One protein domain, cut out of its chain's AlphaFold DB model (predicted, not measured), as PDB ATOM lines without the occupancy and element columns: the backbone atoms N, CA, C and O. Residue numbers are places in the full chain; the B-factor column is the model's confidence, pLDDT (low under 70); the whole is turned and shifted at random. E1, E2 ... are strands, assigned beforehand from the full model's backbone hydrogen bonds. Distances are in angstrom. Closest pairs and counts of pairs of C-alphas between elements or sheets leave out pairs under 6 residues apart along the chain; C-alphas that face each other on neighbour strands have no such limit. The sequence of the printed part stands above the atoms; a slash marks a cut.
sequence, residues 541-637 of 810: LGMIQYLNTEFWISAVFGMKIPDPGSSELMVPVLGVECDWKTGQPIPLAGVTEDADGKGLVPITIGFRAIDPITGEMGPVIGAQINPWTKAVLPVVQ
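This is residues 541 to 637 of the 810 residues of the protein "uncharacterized protein LOC117670160" of Pantherophis guttatus (UniProt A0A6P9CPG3). The domain is a string of small antiparallel hairpins gathered in two groups at the two ends of the longest axis: at one end the hairpin E1 and E2 sits beside the hairpin E5 and E6, and at the other the hairpin E7 and E8 packs, through E7, on the three-stranded sheet E9, E10 and E11. The hairpin E3 and E4 lies between the groups along that axis, and the long strand E10 bends sharply. The printed part has 97 residues, with no named helix and eleven named strands, E1 to E11 in that order along the chain; the largest sheet has the order E9, E10, E11, and it and the four two-stranded sheets are antiparallel. The class is all strand, though named strands hold 45 of the 97 printed residues, under half. The whole is compact, with a radius of gyration of the C-alphas of 12.9 A and spans of 37 by 25 by 20 A.

E9, residues 608 to 610, E10, residues 617 to 625, and E11, residues 632 to 636, form a meander, each strand the antiparallel neighbour of the one before. E10 is the inner strand, and it bends by 87 degrees at residue 621. Its pairing is staggered: residues 617 to 619 pair with E9, and residues 620 to 625 pair with E11. N 609 and O 618 are 2.9 A apart, and N 633 and O 624 are 2.8 A apart, both within hydrogen-bond range. The edge strands E9 and E11 have their closest C-alphas at Ala 609 and Val 636, 6.9 A apart. E7, residues 591 to 593, comes near this sheet: its closest C-alphas to E9 are Glu 593 and Ala 609, at 6.5 A, and to E11 Thr 592 and Pro 634, at 7.0 A. E7 forms a hairpin with E8, residues 600 to 602, where N 601 and O 592 are 2.8 A apart, within hydrogen-bond range. E8 is apart from E10 and E11. E4, residues 570 to 572, has its closest C-alphas to E8 at Val 571 and Pro 602, 5.1 A apart. E4 forms a hairpin with E3, residues 560 to 562, with N 571 and O 561 at 2.8 A, within hydrogen-bond range. E1, residues 541 to 545, and E2, residues 552 to 556, form a hairpin with directions at 145 degrees; N 544 and O 553 are 2.9 A apart, within hydrogen-bond range. E5, residues 576 to 578, and E6, residues 585 to 587, form another, with N 586 and O 577 at 2.7 A, within hydrogen-bond range. E1 and E6 have 7 pairs of C-alphas within 8 A, the closest being those of Ile 544 and Pro 585, 6.1 A apart. E1 and E2 are apart from E7 to E11.

E10 is the longest strand, 18.8 A from C-alpha 617 at (118.656, 108.751, 143.106) to C-alpha 625 at (135.771, 114.105, 137.605). E11 measures 12.6 A and ends at C-alpha 636, (122.464, 113.746, 139.629). E1 measures 13.0 A and begins at C-alpha 541, (134.630, 121.236, 123.415); E2 measures 12.4 A. E3, E4, E5, E6, E7, E8 and E9 have three residues each; E6 measures 6.6 A and E9 7.2 A.

The two C-alphas farthest apart in the domain, those of Glu 550 and Glu 616, are 37.5 A apart. The printed part has no cut. The links E2 to E3, E4 to E5, E6 to E7 and E8 to E9 are tight, the others are short, and no link is long. The mean pLDDT of the printed part is 83.6, and residues 612 to 613, between E9 and E10, are under 70.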
ATOM      1  N   LEU A 541     134.191 120.887 122.061       88.25
ATOM      2  CA  LEU A 541     134.630 121.236 123.415       88.25
ATOM      3  C   LEU A 541     136.158 121.247 123.550       88.25
ATOM      4  O   LEU A 541     136.701 121.930 124.409       88.25
ATOM      5  N   GLY A 542     136.853 120.505 122.688       86.88
ATOM      6  CA  GLY A 542     138.304 120.360 122.735       86.88
ATOM      7  C   GLY A 542     138.784 119.179 121.899       86.88
ATOM      8  O   GLY A 542     138.081 118.717 120.996       86.88
ATOM      9  N   MET A 543     139.988 118.702 122.202       87.69
ATOM     10  CA  MET A 543     140.530 117.445 121.684       87.69
ATOM     11  C   MET A 543     140.650 116.463 122.845       87.69
ATOM     12  O   MET A 543     141.049 116.863 123.937       87.69
ATOM     13  N   ILE A 544     140.321 115.200 122.602       88.19
ATOM     14  CA  ILE A 544     140.488 114.104 123.561       88.19
ATOM     15  C   ILE A 544     141.252 112.965 122.897       88.19
ATOM     16  O   ILE A 544     141.168 112.770 121.679       88.19
ATOM     17  N   GLN A 545     142.016 112.235 123.699       84.19
ATOM     18  CA  GLN A 545     142.749 111.068 123.239       84.19
ATOM     19  C   GLN A 545     141.773 109.909 123.004       84.19
ATOM     20  O   GLN A 545     140.894 109.648 123.827       84.19
ATOM     21  N   TYR A 546     141.906 109.226 121.871       82.62
ATOM     22  CA  TYR A 546     141.112 108.046 121.558       82.62
ATOM     23  C   TYR A 546     141.651 106.836 122.332       82.62
ATOM     24  O   TYR A 546     142.866 106.623 122.391       82.62
ATOM     25  N   LEU A 547     140.743 106.068 122.944       77.31
ATOM     26  CA  LEU A 547     141.042 105.018 123.926       77.31
ATOM     27  C   LEU A 547     142.219 104.126 123.499       77.31
ATOM     28  O   LEU A 547     142.204 103.560 122.409       77.31
ATOM     29  N   ASN A 548     143.211 103.963 124.380       70.44
ATOM     30  CA  ASN A 548     144.379 103.093 124.177       70.44
ATOM     31  C   ASN A 548     145.215 103.401 122.916       70.44
ATOM     32  O   ASN A 548     145.981 102.550 122.461       70.44
ATOM     33  N   THR A 549     145.110 104.616 122.369       73.19
ATOM     34  CA  THR A 549     145.909 105.087 121.227       73.19
ATOM     35  C   THR A 549     146.563 106.428 121.524       73.19
ATOM     36  O   THR A 549     146.156 107.128 122.439       73.19
ATOM     37  N   GLU A 550     147.544 106.828 120.722       76.62
ATOM     38  CA  GLU A 550     148.111 108.188 120.739       76.62
ATOM     39  C   GLU A 550     147.334 109.158 119.833       76.62
ATOM     40  O   GLU A 550     147.720 110.314 119.656       76.62
ATOM     41  N   PHE A 551     146.235 108.692 119.235       81.94
ATOM     42  CA  PHE A 551     145.449 109.481 118.306       81.94
ATOM     43  C   PHE A 551     144.456 110.384 119.031       81.94
ATOM     44  O   PHE A 551     143.897 110.035 120.069       81.94
ATOM     45  N   TRP A 552     144.196 111.545 118.438       86.19
ATOM     46  CA  TRP A 552     143.305 112.559 118.986       86.19
ATOM     47  C   TRP A 552     142.056 112.713 118.121       86.19
ATOM     48  O   TRP A 552     142.147 112.752 116.888       86.19
ATOM     49  N   ILE A 553     140.900 112.846 118.770       89.50
ATOM     50  CA  ILE A 553     139.613 113.158 118.139       89.50
ATOM     51  C   ILE A 553     139.028 114.445 118.726       89.50
ATOM     52  O   ILE A 553     139.352 114.849 119.845       89.50
ATOM     53  N   SER A 554     138.160 115.108 117.962       91.44
ATOM     54  CA  SER A 554     137.420 116.260 118.482       91.44
ATOM     55  C   SER A 554     136.383 115.781 119.497       91.44
ATOM     56  O   SER A 554     135.549 114.942 119.177       91.44
ATOM     57  N   ALA A 555     136.406 116.343 120.705       91.62
ATOM     58  CA  ALA A 555     135.356 116.117 121.689       91.62
ATOM     59  C   ALA A 555     134.124 116.933 121.300       91.62
ATOM     60  O   ALA A 555     134.165 118.167 121.307       91.62
ATOM     61  N   VAL A 556     133.039 116.250 120.949       92.94
ATOM     62  CA  VAL A 556     131.774 116.865 120.538       92.94
ATOM     63  C   VAL A 556     130.701 116.451 121.533       92.94
ATOM     64  O   VAL A 556     130.470 115.263 121.739       92.94
ATOM     65  N   PHE A 557     130.041 117.430 122.151       90.62
ATOM     66  CA  PHE A 557     129.028 117.165 123.176       90.62
ATOM     67  C   PHE A 557     127.918 116.233 122.657       90.62
ATOM     68  O   PHE A 557     127.317 116.513 121.616       90.62
ATOM     69  N   GLY A 558     127.648 115.141 123.368       90.00
ATOM     70  CA  GLY A 558     126.645 114.126 123.042       90.00
ATOM     71  C   GLY A 558     127.084 113.044 122.051       90.00
ATOM     72  O   GLY A 558     126.400 112.029 121.928       90.00
ATOM     73  N   MET A 559     128.225 113.200 121.369       91.88
ATOM     74  CA  MET A 559     128.762 112.113 120.546       91.88
ATOM     75  C   MET A 559     129.226 110.951 121.417       91.88
ATOM     76  O   MET A 559     129.789 111.163 122.490       91.88
ATOM     77  N   LYS A 560     129.004 109.725 120.939       91.38
ATOM     78  CA  LYS A 560     129.375 108.513 121.665       91.38
ATOM     79  C   LYS A 560     130.804 108.091 121.341       91.38
ATOM     80  O   LYS A 560     131.183 108.033 120.175       91.38
ATOM     81  N   ILE A 561     131.561 107.743 122.371       89.44
ATOM     82  CA  ILE A 561     132.903 107.163 122.280       89.44
ATOM     83  C   ILE A 561     132.948 105.845 123.063       89.44
ATOM     84  O   ILE A 561     132.092 105.637 123.927       89.44
ATOM     85  N   PRO A 562     133.909 104.947 122.794       87.88
ATOM     86  CA  PRO A 562     134.151 103.806 123.670       87.88
ATOM     87  C   PRO A 562     134.452 104.286 125.093       87.88
ATOM     88  O   PRO A 562     135.189 105.260 125.262       87.88
ATOM     89  N   ASP A 563     133.889 103.616 126.096       87.06
ATOM     90  CA  ASP A 563     134.089 103.967 127.502       87.06
ATOM     91  C   ASP A 563     135.583 104.047 127.881       87.06
ATOM     92  O   ASP A 563     136.288 103.037 127.773       87.06
ATOM     93  N   PRO A 564     136.065 105.205 128.384       83.00
ATOM     94  CA  PRO A 564     137.397 105.349 128.973       83.00
ATOM     95  C   PRO A 564     137.719 104.298 130.045       83.00
ATOM     96  O   PRO A 564     138.871 103.881 130.173       83.00
ATOM     97  N   GLY A 565     136.704 103.842 130.788       77.69
ATOM     98  CA  GLY A 565     136.796 102.796 131.809       77.69
ATOM     99  C   GLY A 565     136.857 101.358 131.276       77.69
ATOM    100  O   GLY A 565     137.024 100.436 132.068       77.69
ATOM    101  N   SER A 566     136.787 101.155 129.952       77.56
ATOM    102  CA  SER A 566     136.836  99.846 129.276       77.56
ATOM    103  C   SER A 566     135.658  98.897 129.568       77.56
ATOM    104  O   SER A 566     135.831  97.683 129.522       77.56
ATOM    105  N   SER A 567     134.448  99.413 129.807       76.94
ATOM    106  CA  SER A 567     133.224  98.602 130.012       76.94
ATOM    107  C   SER A 567     132.579  98.021 128.736       76.94
ATOM    108  O   SER A 567     131.452  97.541 128.793       76.94
ATOM    109  N   GLU A 568     133.247  98.093 127.578       81.75
ATOM    110  CA  GLU A 568     132.709  97.766 126.234       81.75
ATOM    111  C   GLU A 568     131.493  98.608 125.778       81.75
ATOM    112  O   GLU A 568     131.056  98.502 124.630       81.75
ATOM    113  N   LEU A 569     130.967  99.498 126.629       87.81
ATOM    114  CA  LEU A 569     129.845 100.377 126.313       87.81
ATOM    115  C   LEU A 569     130.282 101.627 125.537       87.81
ATOM    116  O   LEU A 569     131.382 102.155 125.698       87.81
ATOM    117  N   MET A 570     129.363 102.137 124.715       90.69
ATOM    118  CA  MET A 570     129.502 103.431 124.047       90.69
ATOM    119  C   MET A 570     128.864 104.523 124.909       90.69
ATOM    120  O   MET A 570     127.652 104.512 125.138       90.69
ATOM    121  N   VAL A 571     129.671 105.482 125.351       92.00
ATOM    122  CA  VAL A 571     129.295 106.526 126.314       92.00
ATOM    123  C   VAL A 571     129.293 107.908 125.655       92.00
ATOM    124  O   VAL A 571     130.169 108.188 124.833       92.00
ATOM    125  N   PRO A 572     128.320 108.784 125.953       93.56
ATOM    126  CA  PRO A 572     128.289 110.125 125.381       93.56
ATOM    127  C   PRO A 572     129.345 111.029 126.032       93.56
ATOM    128  O   PRO A 572     129.581 110.975 127.237       93.56
ATOM    129  N   VAL A 573     129.952 111.914 125.243       93.25
ATOM    130  CA  VAL A 573     130.838 112.969 125.751       93.25
ATOM    131  C   VAL A 573     129.996 114.106 126.323       93.25
ATOM    132  O   VAL A 573     129.326 114.814 125.572       93.25
ATOM    133  N   LEU A 574     130.045 114.325 127.635       91.38
ATOM    134  CA  LEU A 574     129.286 115.384 128.318       91.38
ATOM    135  C   LEU A 574     130.117 116.644 128.600       91.38
ATOM    136  O   LEU A 574     129.573 117.684 128.954       91.38
ATOM    137  N   GLY A 575     131.431 116.580 128.407       91.62
ATOM    138  CA  GLY A 575     132.346 117.658 128.756       91.62
ATOM    139  C   GLY A 575     133.801 117.286 128.503       91.62
ATOM    140  O   GLY A 575     134.106 116.153 128.121       91.62
ATOM    141  N   VAL A 576     134.698 118.241 128.733       88.88
ATOM    142  CA  VAL A 576     136.145 118.007 128.797       88.88
ATOM    143  C   VAL A 576     136.691 118.806 129.972       88.88
ATOM    144  O   VAL A 576     136.484 120.015 130.038       88.88
ATOM    145  N   GLU A 577     137.397 118.135 130.871       87.12
ATOM    146  CA  GLU A 577     138.128 118.755 131.978       87.12
ATOM    147  C   GLU A 577     139.622 118.485 131.822       87.12
ATOM    148  O   GLU A 577     140.018 117.540 131.149       87.12
ATOM    149  N   CYS A 578     140.474 119.302 132.434       80.00
ATOM    150  CA  CYS A 578     141.909 119.038 132.453       80.00
ATOM    151  C   CYS A 578     142.296 118.366 133.768       80.00
ATOM    152  O   CYS A 578     141.943 118.850 134.843       80.00
ATOM    153  N   ASP A 579     143.091 117.299 133.694       73.50
ATOM    154  CA  ASP A 579     143.759 116.750 134.870       73.50
ATOM    155  C   ASP A 579     144.635 117.840 135.492       73.50
ATOM    156  O   ASP A 579     145.587 118.320 134.874       73.50
ATOM    157  N   TRP A 580     144.337 118.219 136.730       70.88
ATOM    158  CA  TRP A 580     145.064 119.267 137.438       70.88
ATOM    159  C   TRP A 580     146.563 118.961 137.612       70.88
ATOM    160  O   TRP A 580     147.354 119.888 137.768       70.88
ATOM    161  N   LYS A 581     146.976 117.683 137.570       71.06
ATOM    162  CA  LYS A 581     148.389 117.275 137.683       71.06
ATOM    163  C   LYS A 581     149.133 117.309 136.353       71.06
ATOM    164  O   LYS A 581     150.293 117.704 136.318       71.06
ATOM    165  N   THR A 582     148.513 116.826 135.277       71.81
ATOM    166  CA  THR A 582     149.191 116.610 133.981       71.81
ATOM    167  C   THR A 582     148.833 117.675 132.939       71.81
ATOM    168  O   THR A 582     149.530 117.840 131.933       71.81
ATOM    169  N   GLY A 583     147.750 118.418 133.175       73.31
ATOM    170  CA  GLY A 583     147.131 119.334 132.223       73.31
ATOM    171  C   GLY A 583     146.547 118.630 130.998       73.31
ATOM    172  O   GLY A 583     146.244 119.305 130.018       73.31
ATOM    173  N   GLN A 584     146.449 117.295 131.005       76.69
ATOM    174  CA  GLN A 584     145.879 116.546 129.891       76.69
ATOM    175  C   GLN A 584     144.348 116.619 129.927       76.69
ATOM    176  O   GLN A 584     143.762 116.508 131.007       76.69
ATOM    177  N   PRO A 585     143.693 116.798 128.769       83.31
ATOM    178  CA  PRO A 585     142.242 116.815 128.684       83.31
ATOM    179  C   PRO A 585     141.667 115.404 128.880       83.31
ATOM    180  O   PRO A 585     142.066 114.449 128.211       83.31
ATOM    181  N   ILE A 586     140.694 115.290 129.773       84.62
ATOM    182  CA  ILE A 586     139.942 114.084 130.091       84.62
ATOM    183  C   ILE A 586     138.493 114.301 129.630       84.62
ATOM    184  O   ILE A 586     137.875 115.303 130.008       84.62
ATOM    185  N   PRO A 587     137.926 113.395 128.812       90.06
ATOM    186  CA  PRO A 587     136.511 113.460 128.475       90.06
ATOM    187  C   PRO A 587     135.656 113.176 129.713       90.06
ATOM    188  O   PRO A 587     135.877 112.192 130.416       90.06
ATOM    189  N   LEU A 588     134.620 113.986 129.931       91.50
ATOM    190  CA  LEU A 588     133.552 113.661 130.878       91.50
ATOM    191  C   LEU A 588     132.610 112.657 130.211       91.50
ATOM    192  O   LEU A 588     131.558 113.017 129.687       91.50
ATOM    193  N   ALA A 589     133.059 111.410 130.143       91.12
ATOM    194  CA  ALA A 589     132.352 110.293 129.544       91.12
ATOM    195  C   ALA A 589     132.663 109.029 130.350       91.12
ATOM    196  O   ALA A 589     133.819 108.790 130.699       91.12
ATOM    197  N   GLY A 590     131.642 108.239 130.664       90.56
ATOM    198  CA  GLY A 590     131.809 107.048 131.485       90.56
ATOM    199  C   GLY A 590     130.493 106.332 131.748       90.56
ATOM    200  O   GLY A 590     129.463 106.640 131.138       90.56
ATOM    201  N   VAL A 591     130.539 105.381 132.673       88.81
ATOM    202  CA  VAL A 591     129.405 104.544 133.072       88.81
ATOM    203  C   VAL A 591     129.075 104.724 134.548       88.81
ATOM    204  O   VAL A 591     129.911 105.141 135.346       88.81
ATOM    205  N   THR A 592     127.840 104.411 134.907       86.50
ATOM    206  CA  THR A 592     127.335 104.419 136.280       86.50
ATOM    207  C   THR A 592     126.419 103.220 136.506       86.50
ATOM    208  O   THR A 592     126.100 102.497 135.562       86.50
ATOM    209  N   GLU A 593     126.033 102.967 137.751       80.50
ATOM    210  CA  GLU A 593     125.106 101.892 138.094       80.50
ATOM    211  C   GLU A 593     123.665 102.313 137.780       80.50
ATOM    212  O   GLU A 593     123.240 103.431 138.083       80.50
ATOM    213  N   ASP A 594     122.920 101.415 137.138       80.62
ATOM    214  CA  ASP A 594     121.498 101.587 136.871       80.62
ATOM    215  C   ASP A 594     120.719 101.715 138.185       80.62
ATOM    216  O   ASP A 594     120.920 100.933 139.116       80.62
ATOM    217  N   ALA A 595     119.794 102.673 138.249       75.25
ATOM    218  CA  ALA A 595     119.033 102.940 139.469       75.25
ATOM    219  C   ALA A 595     118.141 101.762 139.910       75.25
ATOM    220  O   ALA A 595     117.808 101.665 141.091       75.25
ATOM    221  N   ASP A 596     117.777 100.852 138.997       77.94
ATOM    222  CA  ASP A 596     117.026  99.633 139.314       77.94
ATOM    223  C   ASP A 596     117.948  98.421 139.571       77.94
ATOM    224  O   ASP A 596     117.464  97.296 139.721       77.94
ATOM    225  N   GLY A 597     119.273  98.613 139.591       74.88
ATOM    226  CA  GLY A 597     120.257  97.552 139.812       74.88
ATOM    227  C   GLY A 597     120.449  96.610 138.617       74.88
ATOM    228  O   GLY A 597     120.888  95.474 138.791       74.88
ATOM    229  N   LYS A 598     120.124  97.045 137.391       78.44
ATOM    230  CA  LYS A 598     120.258  96.226 136.166       78.44
ATOM    231  C   LYS A 598     121.687  96.146 135.606       78.44
ATOM    232  O   LYS A 598     121.886  95.557 134.544       78.44
ATOM    233  N   GLY A 599     122.675  96.703 136.306       80.62
ATOM    234  CA  GLY A 599     124.086  96.710 135.911       80.62
ATOM    235  C   GLY A 599     124.587  98.090 135.483       80.62
ATOM    236  O   GLY A 599     124.006  99.109 135.846       80.62
ATOM    237  N   LEU A 600     125.696  98.128 134.738       83.94
ATOM    238  CA  LEU A 600     126.314  99.378 134.287       83.94
ATOM    239  C   LEU A 600     125.567  99.975 133.090       83.94
ATOM    240  O   LEU A 600     125.291  99.287 132.108       83.94
ATOM    241  N   VAL A 601     125.311 101.279 133.150       88.31
ATOM    242  CA  VAL A 601     124.691 102.072 132.084       88.31
ATOM    243  C   VAL A 601     125.548 103.297 131.749       88.31
ATOM    244  O   VAL A 601     126.244 103.826 132.619       88.31
ATOM    245  N   PRO A 602     125.527 103.790 130.496       91.25
ATOM    246  CA  PRO A 602     126.229 105.019 130.133       91.25
ATOM    247  C   PRO A 602     125.703 106.230 130.910       91.25
ATOM    248  O   PRO A 602     124.491 106.451 130.958       91.25
ATOM    249  N   ILE A 603     126.601 107.074 131.426       92.00
ATOM    250  CA  ILE A 603     126.222 108.358 132.033       92.00
ATOM    251  C   ILE A 603     125.620 109.244 130.936       92.00
ATOM    252  O   ILE A 603     126.335 109.766 130.086       92.00
ATOM    253  N   THR A 604     124.295 109.392 130.936       91.94
ATOM    254  CA  THR A 604     123.536 110.073 129.876       91.94
ATOM    255  C   THR A 604     122.537 111.038 130.495       91.94
ATOM    256  O   THR A 604     121.791 110.643 131.383       91.94
ATOM    257  N   ILE A 605     122.489 112.286 130.018       91.06
ATOM    258  CA  ILE A 605     121.547 113.295 130.533       91.06
ATOM    259  C   ILE A 605     120.100 112.783 130.437       91.06
ATOM    260  O   ILE A 605     119.699 112.249 129.401       91.06
ATOM    261  N   GLY A 606     119.335 112.946 131.518       88.00
ATOM    262  CA  GLY A 606     117.939 112.519 131.646       88.00
ATOM    263  C   GLY A 606     117.735 111.057 132.058       88.00
ATOM    264  O   GLY A 606     116.608 110.679 132.365       88.00
ATOM    265  N   PHE A 607     118.789 110.233 132.111       88.50
ATOM    266  CA  PHE A 607     118.698 108.877 132.670       88.50
ATOM    267  C   PHE A 607     118.722 108.916 134.197       88.50
ATOM    268  O   PHE A 607     119.416 109.746 134.780       88.50
ATOM    269  N   ARG A 608     118.002 107.997 134.852       85.75
ATOM    270  CA  ARG A 608     118.065 107.853 136.312       85.75
ATOM    271  C   ARG A 608     119.343 107.119 136.709       85.75
ATOM    272  O   ARG A 608     119.609 106.033 136.201       85.75
ATOM    273  N   ALA A 609     120.097 107.704 137.629       83.19
ATOM    274  CA  ALA A 609     121.308 107.127 138.195       83.19
ATOM    275  C   ALA A 609     121.365 107.384 139.705       83.19
ATOM    276  O   ALA A 609     120.631 108.224 140.237       83.19
ATOM    277  N   ILE A 610     122.241 106.647 140.382       78.62
ATOM    278  CA  ILE A 610     122.577 106.867 141.788       78.62
ATOM    279  C   ILE A 610     123.802 107.783 141.837       78.62
ATOM    280  O   ILE A 610     124.811 107.512 141.183       78.62
ATOM    281  N   ASP A 611     123.730 108.864 142.609       74.81
ATOM    282  CA  ASP A 611     124.898 109.682 142.921       74.81
ATOM    283  C   ASP A 611     125.847 108.871 143.824       74.81
ATOM    284  O   ASP A 611     125.483 108.522 144.950       74.81
ATOM    285  N   PRO A 612     127.077 108.576 143.380       68.25
ATOM    286  CA  PRO A 612     128.016 107.763 144.147       68.25
ATOM    287  C   PRO A 612     128.584 108.475 145.388       68.25
ATOM    288  O   PRO A 612     129.215 107.823 146.218       68.25
ATOM    289  N   ILE A 613     128.411 109.796 145.515       68.31
ATOM    290  CA  ILE A 613     128.867 110.591 146.664       68.31
ATOM    291  C   ILE A 613     127.762 110.682 147.717       68.31
ATOM    292  O   ILE A 613     128.029 110.484 148.902       68.31
ATOM    293  N   THR A 614     126.536 111.001 147.299       71.12
ATOM    294  CA  THR A 614     125.410 111.242 148.218       71.12
ATOM    295  C   THR A 614     124.535 110.008 148.443       71.12
ATOM    296  O   THR A 614     123.856 109.921 149.463       71.12
ATOM    297  N   GLY A 615     124.563 109.038 147.525       73.69
ATOM    298  CA  GLY A 615     123.673 107.874 147.513       73.69
ATOM    299  C   GLY A 615     122.247 108.189 147.053       73.69
ATOM    300  O   GLY A 615     121.392 107.306 147.081       73.69
ATOM    301  N   GLU A 616     121.963 109.430 146.648       77.81
ATOM    302  CA  GLU A 616     120.634 109.845 146.204       77.81
ATOM    303  C   GLU A 616     120.363 109.420 144.754       77.81
ATOM    304  O   GLU A 616     121.254 109.405 143.905       77.81
ATOM    305  N   MET A 617     119.106 109.083 144.459       80.00
ATOM    306  CA  MET A 617     118.656 108.751 143.106       80.00
ATOM    307  C   MET A 617     118.013 109.956 142.423       80.00
ATOM    308  O   MET A 617     117.217 110.679 143.026       80.00
ATOM    309  N   GLY A 618     118.262 110.101 141.125       85.00
ATOM    310  CA  GLY A 618     117.642 111.140 140.309       85.00
ATOM    311  C   GLY A 618     118.128 111.139 138.861       85.00
ATOM    312  O   GLY A 618     118.915 110.266 138.482       85.00
ATOM    313  N   PRO A 619     117.658 112.076 138.023       89.38
ATOM    314  CA  PRO A 619     118.152 112.200 136.661       89.38
ATOM    315  C   PRO A 619     119.572 112.762 136.620       89.38
ATOM    316  O   PRO A 619     119.924 113.695 137.343       89.38
ATOM    317  N   VAL A 620     120.374 112.230 135.707       89.50
ATOM    318  CA  VAL A 620     121.680 112.777 135.350       89.50
ATOM    319  C   VAL A 620     121.482 114.117 134.641       89.50
ATOM    320  O   VAL A 620     120.803 114.193 133.618       89.50
ATOM    321  N   ILE A 621     122.118 115.166 135.151       88.94
ATOM    322  CA  ILE A 621     122.145 116.512 134.551       88.94
ATOM    323  C   ILE A 621     123.535 116.890 134.021       88.94
ATOM    324  O   ILE A 621     123.694 117.897 133.337       88.94
ATOM    325  N   GLY A 622     124.545 116.066 134.301       89.62
ATOM    326  CA  GLY A 622     125.914 116.274 133.851       89.62
ATOM    327  C   GLY A 622     126.853 115.179 134.341       89.62
ATOM    328  O   GLY A 622     126.423 114.129 134.814       89.62
ATOM    329  N   ALA A 623     128.151 115.435 134.237       88.94
ATOM    330  CA  ALA A 623     129.198 114.573 134.767       88.94
ATOM    331  C   ALA A 623     130.355 115.429 135.287       88.94
ATOM    332  O   ALA A 623     130.514 116.567 134.850       88.94
ATOM    333  N   GLN A 624     131.143 114.880 136.206       86.88
ATOM    334  CA  GLN A 624     132.309 115.543 136.792       86.88
ATOM    335  C   GLN A 624     133.408 114.527 137.108       86.88
ATOM    336  O   GLN A 624     133.124 113.342 137.312       86.88
ATOM    337  N   ILE A 625     134.662 114.972 137.191       83.19
ATOM    338  CA  ILE A 625     135.771 114.105 137.605       83.19
ATOM    339  C   ILE A 625     135.864 114.067 139.130       83.19
ATOM    340  O   ILE A 625     135.953 115.095 139.799       83.19
ATOM    341  N   ASN A 626     135.926 112.863 139.696       78.25
ATOM    342  CA  ASN A 626     136.308 112.692 141.090       78.25
ATOM    343  C   ASN A 626     137.797 113.059 141.267       78.25
ATOM    344  O   ASN A 626     138.659 112.395 140.679       78.25
ATOM    345  N   PRO A 627     138.144 114.051 142.109       72.75
ATOM    346  CA  PRO A 627     139.521 114.534 142.224       72.75
ATOM    347  C   PRO A 627     140.489 113.501 142.825       72.75
ATOM    348  O   PRO A 627     141.703 113.621 142.632       72.75
ATOM    349  N   TRP A 628     139.979 112.484 143.528       71.06
ATOM    350  CA  TRP A 628     140.773 111.424 144.154       71.06
ATOM    351  C   TRP A 628     140.914 110.186 143.270       71.06
ATOM    352  O   TRP A 628     142.027 109.693 143.096       71.06
ATOM    353  N   THR A 629     139.812 109.680 142.705       74.81
ATOM    354  CA  THR A 629     139.824 108.435 141.912       74.81
ATOM    355  C   THR A 629     140.076 108.666 140.426       74.81
ATOM    356  O   THR A 629     140.362 107.709 139.711       74.81
ATOM    357  N   LYS A 630     139.973 109.918 139.952       74.25
ATOM    358  CA  LYS A 630     139.955 110.299 138.528       74.25
ATOM    359  C   LYS A 630     138.829 109.651 137.712       74.25
ATOM    360  O   LYS A 630     138.823 109.769 136.490       74.25
ATOM    361  N   ALA A 631     137.880 108.981 138.366       80.19
ATOM    362  CA  ALA A 631     136.709 108.425 137.707       80.19
ATOM    363  C   ALA A 631     135.719 109.542 137.360       80.19
ATOM    364  O   ALA A 631     135.551 110.490 138.132       80.19
ATOM    365  N   VAL A 632     135.053 109.412 136.216       85.81
ATOM    366  CA  VAL A 632     133.945 110.290 135.834       85.81
ATOM    367  C   VAL A 632     132.694 109.818 136.566       85.81
ATOM    368  O   VAL A 632     132.295 108.665 136.429       85.81
ATOM    369  N   LEU A 633     132.092 110.702 137.356       86.50
ATOM    370  CA  LEU A 633     130.883 110.429 138.129       86.50
ATOM    371  C   LEU A 633     129.699 111.203 137.536       86.50
ATOM    372  O   LEU A 633     129.892 112.335 137.073       86.50
ATOM    373  N   PRO A 634     128.480 110.635 137.549       87.62
ATOM    374  CA  PRO A 634     127.289 111.374 137.156       87.62
ATOM    375  C   PRO A 634     127.024 112.516 138.143       87.62
ATOM    376  O   PRO A 634     127.168 112.352 139.352       87.62
ATOM    377  N   VAL A 635     126.592 113.662 137.623       87.38
ATOM    378  CA  VAL A 635     125.960 114.714 138.425       87.38
ATOM    379  C   VAL A 635     124.462 114.466 138.365       87.38
ATOM    380  O   VAL A 635     123.868 114.546 137.287       87.38
ATOM    381  N   VAL A 636     123.870 114.133 139.507       84.81
ATOM    382  CA  VAL A 636     122.464 113.746 139.629       84.81
ATOM    383  C   VAL A 636     121.675 114.873 140.292       84.81
ATOM    384  O   VAL A 636     122.126 115.468 141.267       84.81
ATOM    385  N   GLN A 637     120.490 115.174 139.764       81.00
ATOM    386  CA  GLN A 637     119.543 116.086 140.401       81.00
ATOM    387  C   GLN A 637     118.710 115.318 141.432       81.00
ATOM    388  O   GLN A 637     117.996 114.384 141.081       81.00
TER     389      GLN A 637